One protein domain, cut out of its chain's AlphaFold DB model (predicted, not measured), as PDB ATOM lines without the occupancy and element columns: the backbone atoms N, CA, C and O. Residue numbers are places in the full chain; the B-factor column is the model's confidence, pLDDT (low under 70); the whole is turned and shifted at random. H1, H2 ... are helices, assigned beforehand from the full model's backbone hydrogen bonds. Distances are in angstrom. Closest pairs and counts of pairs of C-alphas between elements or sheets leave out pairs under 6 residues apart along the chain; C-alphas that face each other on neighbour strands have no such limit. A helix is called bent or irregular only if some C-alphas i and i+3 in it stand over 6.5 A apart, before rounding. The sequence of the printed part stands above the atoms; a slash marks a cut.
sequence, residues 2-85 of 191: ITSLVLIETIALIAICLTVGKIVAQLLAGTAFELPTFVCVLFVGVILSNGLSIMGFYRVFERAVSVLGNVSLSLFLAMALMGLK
ATOM      1  N   ILE A   2     -12.616  35.677   7.746       73.81
ATOM      2  CA  ILE A   2     -12.979  36.933   7.076       73.81
ATOM      3  C   ILE A   2     -12.166  38.033   7.763       73.81
ATOM      4  O   ILE A   2     -12.385  38.310   8.938       73.81
ATOM      5  N   THR A   3     -11.180  38.590   7.068       85.44
ATOM      6  CA  THR A   3     -10.440  39.770   7.531       85.44
ATOM      7  C   THR A   3     -11.078  41.023   6.940       85.44
ATOM      8  O   THR A   3     -11.703  40.961   5.879       85.44
ATOM      9  N   SER A   4     -10.911  42.173   7.597       85.31
ATOM     10  CA  SER A   4     -11.437  43.452   7.095       85.31
ATOM     11  C   SER A   4     -10.943  43.760   5.678       85.31
ATOM     12  O   SER A   4     -11.698  44.294   4.873       85.31
ATOM     13  N   LEU A   5      -9.712  43.352   5.350       86.88
ATOM     14  CA  LEU A   5      -9.141  43.489   4.012       86.88
ATOM     15  C   LEU A   5      -9.938  42.700   2.961       86.88
ATOM     16  O   LEU A   5     -10.386  43.287   1.985       86.88
ATOM     17  N   VAL A   6     -10.194  41.407   3.199       86.50
ATOM     18  CA  VAL A   6     -10.955  40.550   2.267       86.50
ATOM     19  C   VAL A   6     -12.380  41.069   2.074       86.50
ATOM     20  O   VAL A   6     -12.937  40.987   0.979       86.50
ATOM     21  N   LEU A   7     -12.981  41.632   3.125       87.12
ATOM     22  CA  LEU A   7     -14.300  42.249   3.026       87.12
ATOM     23  C   LEU A   7     -14.271  43.495   2.127       87.12
ATOM     24  O   LEU A   7     -15.107  43.608   1.235       87.12
ATOM     25  N   ILE A   8     -13.296  44.390   2.321       90.31
ATOM     26  CA  ILE A   8     -13.117  45.594   1.493       90.31
ATOM     27  C   ILE A   8     -12.845  45.217   0.033       90.31
ATOM     28  O   ILE A   8     -13.472  45.780  -0.859       90.31
ATOM     29  N   GLU A   9     -11.976  44.237  -0.220       89.12
ATOM     30  CA  GLU A   9     -11.708  43.723  -1.568       89.12
ATOM     31  C   GLU A   9     -12.981  43.183  -2.226       89.12
ATOM     32  O   GLU A   9     -13.273  43.504  -3.376       89.12
ATOM     33  N   THR A  10     -13.785  42.415  -1.489       90.44
ATOM     34  CA  THR A  10     -15.041  41.864  -2.014       90.44
ATOM     35  C   THR A  10     -16.041  42.974  -2.349       90.44
ATOM     36  O   THR A  10     -16.658  42.946  -3.414       90.44
ATOM     37  N   ILE A  11     -16.176  43.982  -1.481       92.31
ATOM     38  CA  ILE A  11     -17.021  45.159  -1.730       92.31
ATOM     39  C   ILE A  11     -16.528  45.922  -2.965       92.31
ATOM     40  O   ILE A  11     -17.340  46.293  -3.811       92.31
ATOM     41  N   ALA A  12     -15.215  46.119  -3.104       92.31
ATOM     42  CA  ALA A  12     -14.620  46.787  -4.258       92.31
ATOM     43  C   ALA A  12     -14.900  46.023  -5.561       92.31
ATOM     44  O   ALA A  12     -15.324  46.629  -6.543       92.31
ATOM     45  N   LEU A  13     -14.749  44.695  -5.565       91.81
ATOM     46  CA  LEU A  13     -15.073  43.856  -6.722       91.81
ATOM     47  C   LEU A  13     -16.560  43.947  -7.089       91.81
ATOM     48  O   LEU A  13     -16.883  44.143  -8.258       91.81
ATOM     49  N   ILE A  14     -17.469  43.878  -6.109       93.12
ATOM     50  CA  ILE A  14     -18.913  44.050  -6.344       93.12
ATOM     51  C   ILE A  14     -19.204  45.444  -6.922       93.12
ATOM     52  O   ILE A  14     -19.963  45.560  -7.885       93.12
ATOM     53  N   ALA A  15     -18.575  46.496  -6.393       94.31
ATOM     54  CA  ALA A  15     -18.733  47.861  -6.889       94.31
ATOM     55  C   ALA A  15     -18.229  48.021  -8.335       94.31
ATOM     56  O   ALA A  15     -18.889  48.680  -9.145       94.31
ATOM     57  N   ILE A  16     -17.108  47.382  -8.687       94.38
ATOM     58  CA  ILE A  16     -16.589  47.340 -10.061       94.38
ATOM     59  C   ILE A  16     -17.592  46.635 -10.979       94.38
ATOM     60  O   ILE A  16     -17.952  47.195 -12.015       94.38
ATOM     61  N   CYS A  17     -18.107  45.464 -10.589       94.56
ATOM     62  CA  CYS A  17     -19.111  44.734 -11.367       94.56
ATOM     63  C   CYS A  17     -20.372  45.568 -11.615       94.56
ATOM     64  O   CYS A  17     -20.862  45.623 -12.742       94.56
ATOM     65  N   LEU A  18     -20.877  46.246 -10.581       95.06
ATOM     66  CA  LEU A  18     -22.047  47.119 -10.681       95.06
ATOM     67  C   LEU A  18     -21.791  48.305 -11.612       95.06
ATOM     68  O   LEU A  18     -22.620  48.608 -12.468       95.06
ATOM     69  N   THR A  19     -20.642  48.966 -11.466       95.50
ATOM     70  CA  THR A  19     -20.303  50.165 -12.243       95.50
ATOM     71  C   THR A  19     -20.088  49.822 -13.712       95.50
ATOM     72  O   THR A  19     -20.746  50.389 -14.583       95.50
ATOM     73  N   VAL A  20     -19.212  48.854 -13.995       95.81
ATOM     74  CA  VAL A  20     -18.904  48.428 -15.365       95.81
ATOM     75  C   VAL A  20     -20.134  47.797 -16.014       95.81
ATOM     76  O   VAL A  20     -20.465  48.143 -17.143       95.81
ATOM     77  N   GLY A  21     -20.871  46.945 -15.297       94.31
ATOM     78  CA  GLY A  21     -22.096  46.329 -15.806       94.31
ATOM     79  C   GLY A  21     -23.183  47.345 -16.154       94.31
ATOM     80  O   GLY A  21     -23.834  47.208 -17.187       94.31
ATOM     81  N   LYS A  22     -23.341  48.405 -15.350       94.69
ATOM     82  CA  LYS A  22     -24.263  49.506 -15.655       94.69
ATOM     83  C   LYS A  22     -23.833  50.287 -16.896       94.69
ATOM     84  O   LYS A  22     -24.685  50.592 -17.724       94.69
ATOM     85  N   ILE A  23     -22.540  50.587 -17.042       94.75
ATOM     86  CA  ILE A  23     -22.011  51.266 -18.237       94.75
ATOM     87  C   ILE A  23     -22.264  50.412 -19.482       94.75
ATOM     88  O   ILE A  23     -22.769  50.919 -20.477       94.75
ATOM     89  N   VAL A  24     -21.985  49.107 -19.411       92.81
ATOM     90  CA  VAL A  24     -22.273  48.162 -20.501       92.81
ATOM     91  C   VAL A  24     -23.764  48.183 -20.843       92.81
ATOM     92  O   VAL A  24     -24.109  48.390 -21.999       92.81
ATOM     93  N   ALA A  25     -24.655  48.071 -19.856       90.94
ATOM     94  CA  ALA A  25     -26.099  48.120 -20.095       90.94
ATOM     95  C   ALA A  25     -26.545  49.429 -20.772       90.94
ATOM     96  O   ALA A  25     -27.358  49.402 -21.691       90.94
ATOM     97  N   GLN A  26     -25.976  50.570 -20.370       90.62
ATOM     98  CA  GLN A  26     -26.260  51.866 -20.990       90.62
ATOM     99  C   GLN A  26     -25.753  51.962 -22.434       90.62
ATOM    100  O   GLN A  26     -26.416  52.577 -23.260       90.62
ATOM    101  N   LEU A  27     -24.612  51.346 -22.753       89.62
ATOM    102  CA  LEU A  27     -24.090  51.289 -24.122       89.62
ATOM    103  C   LEU A  27     -24.928  50.377 -25.029       89.62
ATOM    104  O   LEU A  27     -25.005  50.616 -26.231       89.62
ATOM    105  N   LEU A  28     -25.541  49.333 -24.465       86.12
ATOM    106  CA  LEU A  28     -26.421  48.419 -25.198       86.12
ATOM    107  C   LEU A  28     -27.861  48.951 -25.315       86.12
ATOM    108  O   LEU A  28     -28.627  48.433 -26.133       86.12
ATOM    109  N   ALA A  29     -28.229  49.973 -24.539       84.06
ATOM    110  CA  ALA A  29     -29.564  50.562 -24.556       84.06
ATOM    111  C   ALA A  29     -29.914  51.106 -25.952       84.06
ATOM    112  O   ALA A  29     -29.123  51.814 -26.576       84.06
ATOM    113  N   GLY A  30     -31.100  50.756 -26.460       76.81
ATOM    114  CA  GLY A  30     -31.561  51.175 -27.787       76.81
ATOM    115  C   GLY A  30     -30.956  50.399 -28.964       76.81
ATOM    116  O   GLY A  30     -31.307  50.662 -30.113       76.81
ATOM    117  N   THR A  31     -30.085  49.416 -28.716       81.56
ATOM    118  CA  THR A  31     -29.574  48.521 -29.766       81.56
ATOM    119  C   THR A  31     -30.447  47.267 -29.927       81.56
ATOM    120  O   THR A  31     -31.361  46.984 -29.144       81.56
ATOM    121  N   ALA A  32     -30.162  46.453 -30.948       73.06
ATOM    122  CA  ALA A  32     -30.779  45.131 -31.086       73.06
ATOM    123  C   ALA A  32     -30.430  44.185 -29.916       73.06
ATOM    124  O   ALA A  32     -31.199  43.270 -29.639       73.06
ATOM    125  N   PHE A  33     -29.325  44.448 -29.207       76.25
ATOM    126  CA  PHE A  33     -28.816  43.654 -28.085       76.25
ATOM    127  C   PHE A  33     -29.158  44.250 -26.714       76.25
ATOM    128  O   PHE A  33     -28.487  43.947 -25.736       76.25
ATOM    129  N   GLU A  34     -30.174  45.109 -26.618       79.38
ATOM    130  CA  GLU A  34     -30.613  45.641 -25.328       79.38
ATOM    131  C   GLU A  34     -30.954  44.505 -24.351       79.38
ATOM    132  O   GLU A  34     -31.835  43.681 -24.606       79.38
ATOM    133  N   LEU A  35     -30.220  44.463 -23.240       81.44
ATOM    134  CA  LEU A  35     -30.346  43.460 -22.191       81.44
ATOM    135  C   LEU A  35     -30.644  44.146 -20.853       81.44
ATOM    136  O   LEU A  35     -30.180  45.267 -20.622       81.44
ATOM    137  N   PRO A  36     -31.358  43.472 -19.935       83.56
ATOM    138  CA  PRO A  36     -31.567  43.976 -18.584       83.56
ATOM    139  C   PRO A  36     -30.238  44.284 -17.885       83.56
ATOM    140  O   PRO A  36     -29.307  43.478 -17.913       83.56
ATOM    141  N   THR A  37     -30.158  45.414 -17.180       87.81
ATOM    142  CA  THR A  37     -28.932  45.849 -16.485       87.81
ATOM    143  C   THR A  37     -28.362  44.776 -15.556       87.81
ATOM    144  O   THR A  37     -27.146  44.601 -15.478       87.81
ATOM    145  N   PHE A  38     -29.232  44.021 -14.879       85.69
ATOM    146  CA  PHE A  38     -28.836  42.911 -14.015       85.69
ATOM    147  C   PHE A  38     -28.029  41.836 -14.764       85.69
ATOM    148  O   PHE A  38     -27.013  41.370 -14.252       85.69
ATOM    149  N   VAL A  39     -28.423  41.501 -15.998       86.75
ATOM    150  CA  VAL A  39     -27.726  40.529 -16.858       86.75
ATOM    151  C   VAL A  39     -26.320  41.023 -17.198       86.75
ATOM    152  O   VAL A  39     -25.358  40.267 -17.064       86.75
ATOM    153  N   CYS A  40     -26.172  42.300 -17.566       90.62
ATOM    154  CA  CYS A  40     -24.864  42.895 -17.854       90.62
ATOM    155  C   CYS A  40     -23.946  42.889 -16.623       90.62
ATOM    156  O   CYS A  40     -22.775  42.526 -16.729       90.62
ATOM    157  N   VAL A  41     -24.472  43.239 -15.446       92.50
ATOM    158  CA  VAL A  41     -23.725  43.195 -14.176       92.50
ATOM    159  C   VAL A  41     -23.290  41.769 -13.830       92.50
ATOM    160  O   VAL A  41     -22.131  41.560 -13.467       92.50
ATOM    161  N   LEU A  42     -24.182  40.783 -13.971       90.19
ATOM    162  CA  LEU A  42     -23.868  39.376 -13.720       90.19
ATOM    163  C   LEU A  42     -22.767  38.887 -14.666       90.19
ATOM    164  O   LEU A  42     -21.810  38.257 -14.220       90.19
ATOM    165  N   PHE A  43     -22.854  39.235 -15.951       90.69
ATOM    166  CA  PHE A  43     -21.860  38.859 -16.952       90.69
ATOM    167  C   PHE A  43     -20.477  39.454 -16.659       90.69
ATOM    168  O   PHE A  43     -19.477  38.738 -16.689       90.69
ATOM    169  N   VAL A  44     -20.415  40.737 -16.285       93.88
ATOM    170  CA  VAL A  44     -19.167  41.366 -15.827       93.88
ATOM    171  C   VAL A  44     -18.622  40.649 -14.592       93.88
ATOM    172  O   VAL A  44     -17.424  40.387 -14.528       93.88
ATOM    173  N   GLY A  45     -19.481  40.264 -13.644       92.00
ATOM    174  CA  GLY A  45     -19.081  39.474 -12.478       92.00
ATOM    175  C   GLY A  45     -18.482  38.114 -12.837       92.00
ATOM    176  O   GLY A  45     -17.464  37.721 -12.264       92.00
ATOM    177  N   VAL A  46     -19.054  37.414 -13.820       90.00
ATOM    178  CA  VAL A  46     -18.508  36.150 -14.341       90.00
ATOM    179  C   VAL A  46     -17.145  36.380 -14.994       90.00
ATOM    180  O   VAL A  46     -16.197  35.671 -14.661       90.00
ATOM    181  N   ILE A  47     -17.003  37.386 -15.861       92.31
ATOM    182  CA  ILE A  47     -15.717  37.707 -16.504       92.31
ATOM    183  C   ILE A  47     -14.663  38.068 -15.459       92.31
ATOM    184  O   ILE A  47     -13.549  37.553 -15.514       92.31
ATOM    185  N   LEU A  48     -15.005  38.924 -14.496       90.56
ATOM    186  CA  LEU A  48     -14.079  39.386 -13.470       90.56
ATOM    187  C   LEU A  48     -13.638  38.223 -12.569       90.56
ATOM    188  O   LEU A  48     -12.444  37.996 -12.400       90.56
ATOM    189  N   SER A  49     -14.582  37.440 -12.042       87.44
ATOM    190  CA  SER A  49     -14.274  36.303 -11.159       87.44
ATOM    191  C   SER A  49     -13.430  35.225 -11.845       87.44
ATOM    192  O   SER A  49     -12.450  34.756 -11.266       87.44
ATOM    193  N   ASN A  50     -13.757  34.868 -13.092       88.62
ATOM    194  CA  ASN A  50     -12.984  33.888 -13.853       88.62
ATOM    195  C   ASN A  50     -11.631  34.458 -14.293       88.62
ATOM    196  O   ASN A  50     -10.617  33.778 -14.164       88.62
ATOM    197  N   GLY A  51     -11.588  35.712 -14.750       86.19
ATOM    198  CA  GLY A  51     -10.363  36.381 -15.186       86.19
ATOM    199  C   GLY A  51      -9.327  36.505 -14.070       86.19
ATOM    200  O   GLY A  51      -8.173  36.124 -14.264       86.19
ATOM    201  N   LEU A  52      -9.740  36.952 -12.877       84.88
ATOM    202  CA  LEU A  52      -8.848  37.047 -11.713       84.88
ATOM    203  C   LEU A  52      -8.362  35.663 -11.250       84.88
ATOM    204  O   LEU A  52      -7.204  35.527 -10.850       84.88
ATOM    205  N   SER A  53      -9.217  34.638 -11.350       83.38
ATOM    206  CA  SER A  53      -8.868  33.254 -11.008       83.38
ATOM    207  C   SER A  53      -7.851  32.651 -11.986       83.38
ATOM    208  O   SER A  53      -6.868  32.052 -11.552       83.38
ATOM    209  N   ILE A  54      -8.041  32.851 -13.297       80.69
ATOM    210  CA  ILE A  54      -7.152  32.340 -14.355       80.69
ATOM    211  C   ILE A  54      -5.776  33.009 -14.296       80.69
ATOM    212  O   ILE A  54      -4.761  32.333 -14.437       80.69
ATOM    213  N   MET A  55      -5.723  34.322 -14.052       74.75
ATOM    214  CA  MET A  55      -4.451  35.041 -13.922       74.75
ATOM    215  C   MET A  55      -3.717  34.745 -12.602       74.75
ATOM    216  O   MET A  55      -2.584  35.182 -12.425       74.75
ATOM    217  N   GLY A  56      -4.347  34.034 -11.659       65.00
ATOM    218  CA  GLY A  56      -3.749  33.680 -10.370       65.00
ATOM    219  C   GLY A  56      -3.573  34.852  -9.394       65.00
ATOM    220  O   GLY A  56      -2.999  34.656  -8.327       65.00
ATOM    221  N   PHE A  57      -4.075  36.049  -9.724       63.09
ATOM    222  CA  PHE A  57      -3.925  37.249  -8.892       63.09
ATOM    223  C   PHE A  57      -4.779  37.206  -7.626       63.09
ATOM    224  O   PHE A  57      -4.347  37.674  -6.575       63.09
ATOM    225  N   TYR A  58      -5.998  36.670  -7.717       66.88
ATOM    226  CA  TYR A  58      -6.928  36.662  -6.595       66.88
ATOM    227  C   TYR A  58      -8.025  35.621  -6.795       66.88
ATOM    228  O   TYR A  58      -8.681  35.584  -7.836       66.88
ATOM    229  N   ARG A  59      -8.274  34.797  -5.773       68.12
ATOM    230  CA  ARG A  59      -9.457  33.934  -5.733       68.12
ATOM    231  C   ARG A  59     -10.532  34.624  -4.915       68.12
ATOM    232  O   ARG A  59     -10.332  34.873  -3.728       68.12
ATOM    233  N   VAL A  60     -11.663  34.900  -5.560       74.69
ATOM    234  CA  VAL A  60     -12.836  35.488  -4.910       74.69
ATOM    235  C   VAL A  60     -13.188  34.663  -3.678       74.69
ATOM    236  O   VAL A  60     -13.417  33.456  -3.759       74.69
ATOM    237  N   PHE A  61     -13.205  35.314  -2.516       79.06
ATOM    238  CA  PHE A  61     -13.494  34.632  -1.267       79.06
ATOM    239  C   PHE A  61     -15.004  34.412  -1.143       79.06
ATOM    240  O   PHE A  61     -15.732  35.263  -0.634       79.06
ATOM    241  N   GLU A  62     -15.481  33.250  -1.597       80.75
ATOM    242  CA  GLU A  62     -16.911  32.894  -1.650       80.75
ATOM    243  C   GLU A  62     -17.640  33.117  -0.320       80.75
ATOM    244  O   GLU A  62     -18.783  33.570  -0.294       80.75
ATOM    245  N   ARG A  63     -16.958  32.882   0.806       83.06
ATOM    246  CA  ARG A  63     -17.507  33.148   2.142       83.06
ATOM    247  C   ARG A  63     -17.780  34.635   2.393       83.06
ATOM    248  O   ARG A  63     -18.790  34.946   3.009       83.06
ATOM    249  N   ALA A  64     -16.926  35.551   1.930       86.00
ATOM    250  CA  ALA A  64     -17.172  36.991   2.074       86.00
ATOM    251  C   ALA A  64     -18.314  37.450   1.161       86.00
ATOM    252  O   ALA A  64     -19.173  38.207   1.608       86.00
ATOM    253  N   VAL A  65     -18.371  36.936  -0.073       89.12
ATOM    254  CA  VAL A  65     -19.484  37.197  -1.003       89.12
ATOM    255  C   VAL A  65     -20.807  36.701  -0.418       89.12
ATOM    256  O   VAL A  65     -21.790  37.433  -0.435       89.12
ATOM    257  N   SER A  66     -20.833  35.494   0.151       88.12
ATOM    258  CA  SER A  66     -22.024  34.922   0.786       88.12
ATOM    259  C   SER A  66     -22.491  35.742   1.994       88.12
ATOM    260  O   SER A  66     -23.681  36.029   2.106       88.12
ATOM    261  N   VAL A  67     -21.570  36.181   2.861       90.25
ATOM    262  CA  VAL A  67     -21.911  37.044   4.004       90.25
ATOM    263  C   VAL A  67     -22.479  38.381   3.534       90.25
ATOM    264  O   VAL A  67     -23.537  38.784   4.010       90.25
ATOM    265  N   LEU A  68     -21.828  39.043   2.573       92.19
ATOM    266  CA  LEU A  68     -22.338  40.292   2.003       92.19
ATOM    267  C   LEU A  68     -23.708  40.090   1.348       92.19
ATOM    268  O   LEU A  68     -24.609  40.879   1.601       92.19
ATOM    269  N   GLY A  69     -23.896  39.012   0.585       89.44
ATOM    270  CA  GLY A  69     -25.171  38.672  -0.047       89.44
ATOM    271  C   GLY A  69     -26.307  38.479   0.961       89.44
ATOM    272  O   GLY A  69     -27.379  39.052   0.785       89.44
ATOM    273  N   ASN A  70     -26.067  37.747   2.054       90.38
ATOM    274  CA  ASN A  70     -27.063  37.536   3.112       90.38
ATOM    275  C   ASN A  70     -27.411  38.838   3.854       90.38
ATOM    276  O   ASN A  70     -28.582  39.093   4.151       90.38
ATOM    277  N   VAL A  71     -26.415  39.692   4.114       93.50
ATOM    278  CA  VAL A  71     -26.635  41.025   4.698       93.50
ATOM    279  C   VAL A  71     -27.445  41.900   3.741       93.50
ATOM    280  O   VAL A  71     -28.446  42.484   4.152       93.50
ATOM    281  N   SER A  72     -27.074  41.955   2.460       92.50
ATOM    282  CA  SER A  72     -27.799  42.712   1.435       92.50
ATOM    283  C   SER A  72     -29.242  42.238   1.272       92.50
ATOM    284  O   SER A  72     -30.132  43.076   1.162       92.50
ATOM    285  N   LEU A  73     -29.497  40.926   1.306       90.56
ATOM    286  CA  LEU A  73     -30.851  40.376   1.243       90.56
ATOM    287  C   LEU A  73     -31.683  40.793   2.462       90.56
ATOM    288  O   LEU A  73     -32.811  41.255   2.305       90.56
ATOM    289  N   SER A  74     -31.113  40.691   3.662       90.56
ATOM    290  CA  SER A  74     -31.789  41.094   4.903       90.56
ATOM    291  C   SER A  74     -32.128  42.588   4.904       90.56
ATOM    292  O   SER A  74     -33.246  42.973   5.247       90.56
ATOM    293  N   LEU A  75     -31.191  43.432   4.458       93.19
ATOM    294  CA  LEU A  75     -31.417  44.870   4.297       93.19
ATOM    295  C   LEU A  75     -32.475  45.162   3.229       93.19
ATOM    296  O   LEU A  75     -33.337  46.006   3.453       93.19
ATOM    297  N   PHE A  76     -32.443  44.463   2.092       90.81
ATOM    298  CA  PHE A  76     -33.443  44.610   1.037       90.81
ATOM    299  C   PHE A  76     -34.853  44.303   1.550       90.81
ATOM    300  O   PHE A  76     -35.763  45.104   1.346       90.81
ATOM    301  N   LEU A  77     -35.029  43.186   2.262       88.56
ATOM    302  CA  LEU A  77     -36.320  42.811   2.844       88.56
ATOM    303  C   LEU A  77     -36.791  43.841   3.876       88.56
ATOM    304  O   LEU A  77     -37.953  44.240   3.853       88.56
ATOM    305  N   ALA A  78     -35.893  44.322   4.740       90.75
ATOM    306  CA  ALA A  78     -36.222  45.355   5.719       90.75
ATOM    307  C   ALA A  78     -36.674  46.664   5.045       90.75
ATOM    308  O   ALA A  78     -37.713  47.215   5.409       90.75
ATOM    309  N   MET A  79     -35.943  47.132   4.028       90.88
ATOM    310  CA  MET A  79     -36.303  48.334   3.266       90.88
ATOM    311  C   MET A  79     -37.634  48.170   2.525       90.88
ATOM    312  O   MET A  79     -38.454  49.088   2.539       90.88
ATOM    313  N   ALA A  80     -37.880  47.002   1.923       86.56
ATOM    314  CA  ALA A  80     -39.136  46.707   1.241       86.56
ATOM    315  C   ALA A  80     -40.338  46.785   2.198       86.56
ATOM    316  O   ALA A  80     -41.369  47.350   1.843       86.56
ATOM    317  N   LEU A  81     -40.190  46.281   3.430       85.69
ATOM    318  CA  LEU A  81     -41.240  46.335   4.451       85.69
ATOM    319  C   LEU A  81     -41.462  47.752   5.002       85.69
ATOM    320  O   LEU A  81     -42.606  48.146   5.210       85.69
ATOM    321  N   MET A  82     -40.397  48.536   5.201       87.88
ATOM    322  CA  MET A  82     -40.503  49.926   5.673       87.88
ATOM    323  C   MET A  82     -41.209  50.848   4.666       87.88
ATOM    324  O   MET A  82     -41.843  51.821   5.066       87.88
ATOM    325  N   GLY A  83     -41.117  50.550   3.366       80.19
ATOM    326  CA  GLY A  83     -41.770  51.322   2.305       80.19
ATOM    327  C   GLY A  83     -43.281  51.090   2.175       80.19
ATOM    328  O   GLY A  83     -43.944  51.824   1.442       80.19
ATOM    329  N   LEU A  84     -43.846  50.092   2.867       80.44
ATOM    330  CA  LEU A  84     -45.268  49.765   2.776       80.44
ATOM    331  C   LEU A  84     -46.117  50.776   3.550       80.44
ATOM    332  O   LEU A  84     -46.268  50.714   4.771       80.44
ATOM    333  N   LYS A  85     -46.758  51.684   2.818       78.06
ATOM    334  CA  LYS A  85     -47.727  52.630   3.376       78.06
ATOM    335  C   LYS A  85     -49.092  51.972   3.577       78.06
ATOM    336  O   LYS A  85     -50.049  52.266   2.867       78.06
TER     337      LYS A  85
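AT A GLANCE: This is residues 2 to 85 of the 191 residues of the protein "Sodium/glutamate symport carrier protein (Glutamate permease)" of Escherichia coli (UniProt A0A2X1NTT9). The model is a flat, open V: in one limb two helices, H1 and H2, pack on each other and cross steeply, and the other limb is a single long helix, H3, which meets H1 near H1's first turns and then runs out alone. Residues 69 to 85, most of H3 and the three residues after it, stick out from the rest, and the gap between the limbs is empty. The printed part has 84 residues with three named helices, H1, H2 and H3 in that order along the chain, and no named strand; the class is all helix. The whole is loose, with a radius of gyration of the C-alphas of 15.3 A, and its C-alphas span 40 by 39 by 13 A.

IN THESE COORDINATES: Start at Ile 2, the first printed residue, and go on to C-alpha 4 at (-11.437, 43.452, 7.095), where H1 begins. H1 takes residues 4 to 28, the longest helix by residues with 25, and from first to last C-alpha it measures 35.9 A; watch z fall as you read, until C-alpha 28 stands at (-26.421, 48.419, -25.198). Residues 29 to 36 then lead to H2, residues 37 to 54, which is 25.7 A long; here it is x that changes most, from C-alpha 37 at (-28.932, 45.849, -16.485) to C-alpha 54 at (-7.152, 32.340, -14.355). After residues 55 to 61 comes H3, residues 62 to 82, 30.0 A from first to last C-alpha. Its last C-alpha, that of Met 82, is at (-40.503, 49.926, 5.673), and residues 83 to 85 follow it.

HOW THE PARTS SIT: Begin with H1, which touches both other helices. Look first at H1 and H2, which touch with 23 pairs of C-alphas within 8 A. Their closest C-alphas are those of Gly 21 and Val 41, 3.9 A apart. Their lines stand at a steep tilt of 51 degrees and they run opposite ways, with 9.3 A from centre to centre. Now go back to the first turns of H1, where residues 6 to 10 alone touch H3. H3 in turn touches H1 with residues 64 to 65 alone, and there are 4 pairs of C-alphas within 8 A between the two helices. The closest C-alphas are those of Leu 7 and Ala 64, 6.1 A apart. H1 and H3 run the same way at a steep tilt of 67 degrees, and their centres are 16.5 A apart. H2 and H3 follow each other in the chain but are apart. In the backbones of H1, H2 and H3 every O i to N i+4 pair is within hydrogen-bond range, and no helix is bent or irregular.

THE WHOLE: The two C-alphas farthest apart are those of Gly 56, between H2 and H3, and Lys 85, the last printed residue, at 49.8 A. From the first to the last printed C-alpha, Ile 2 to Lys 85, it is 38.3 A. Residues 69 to 85, of which 69 to 82 belong to H3, stand free; without them the body has 67 residues and spans 43 by 23 by 15 A, with a radius of gyration of 13.4 A. The printed part has no cut, and both links, H1 to H2 with 8 residues and H2 to H3 with 7, are short but not tight. In the B-factor column the mean pLDDT of the printed part is 86.7. Look at residues 56 to 59 for low confidence: these four residues of the link from H2 to H3 are under 70.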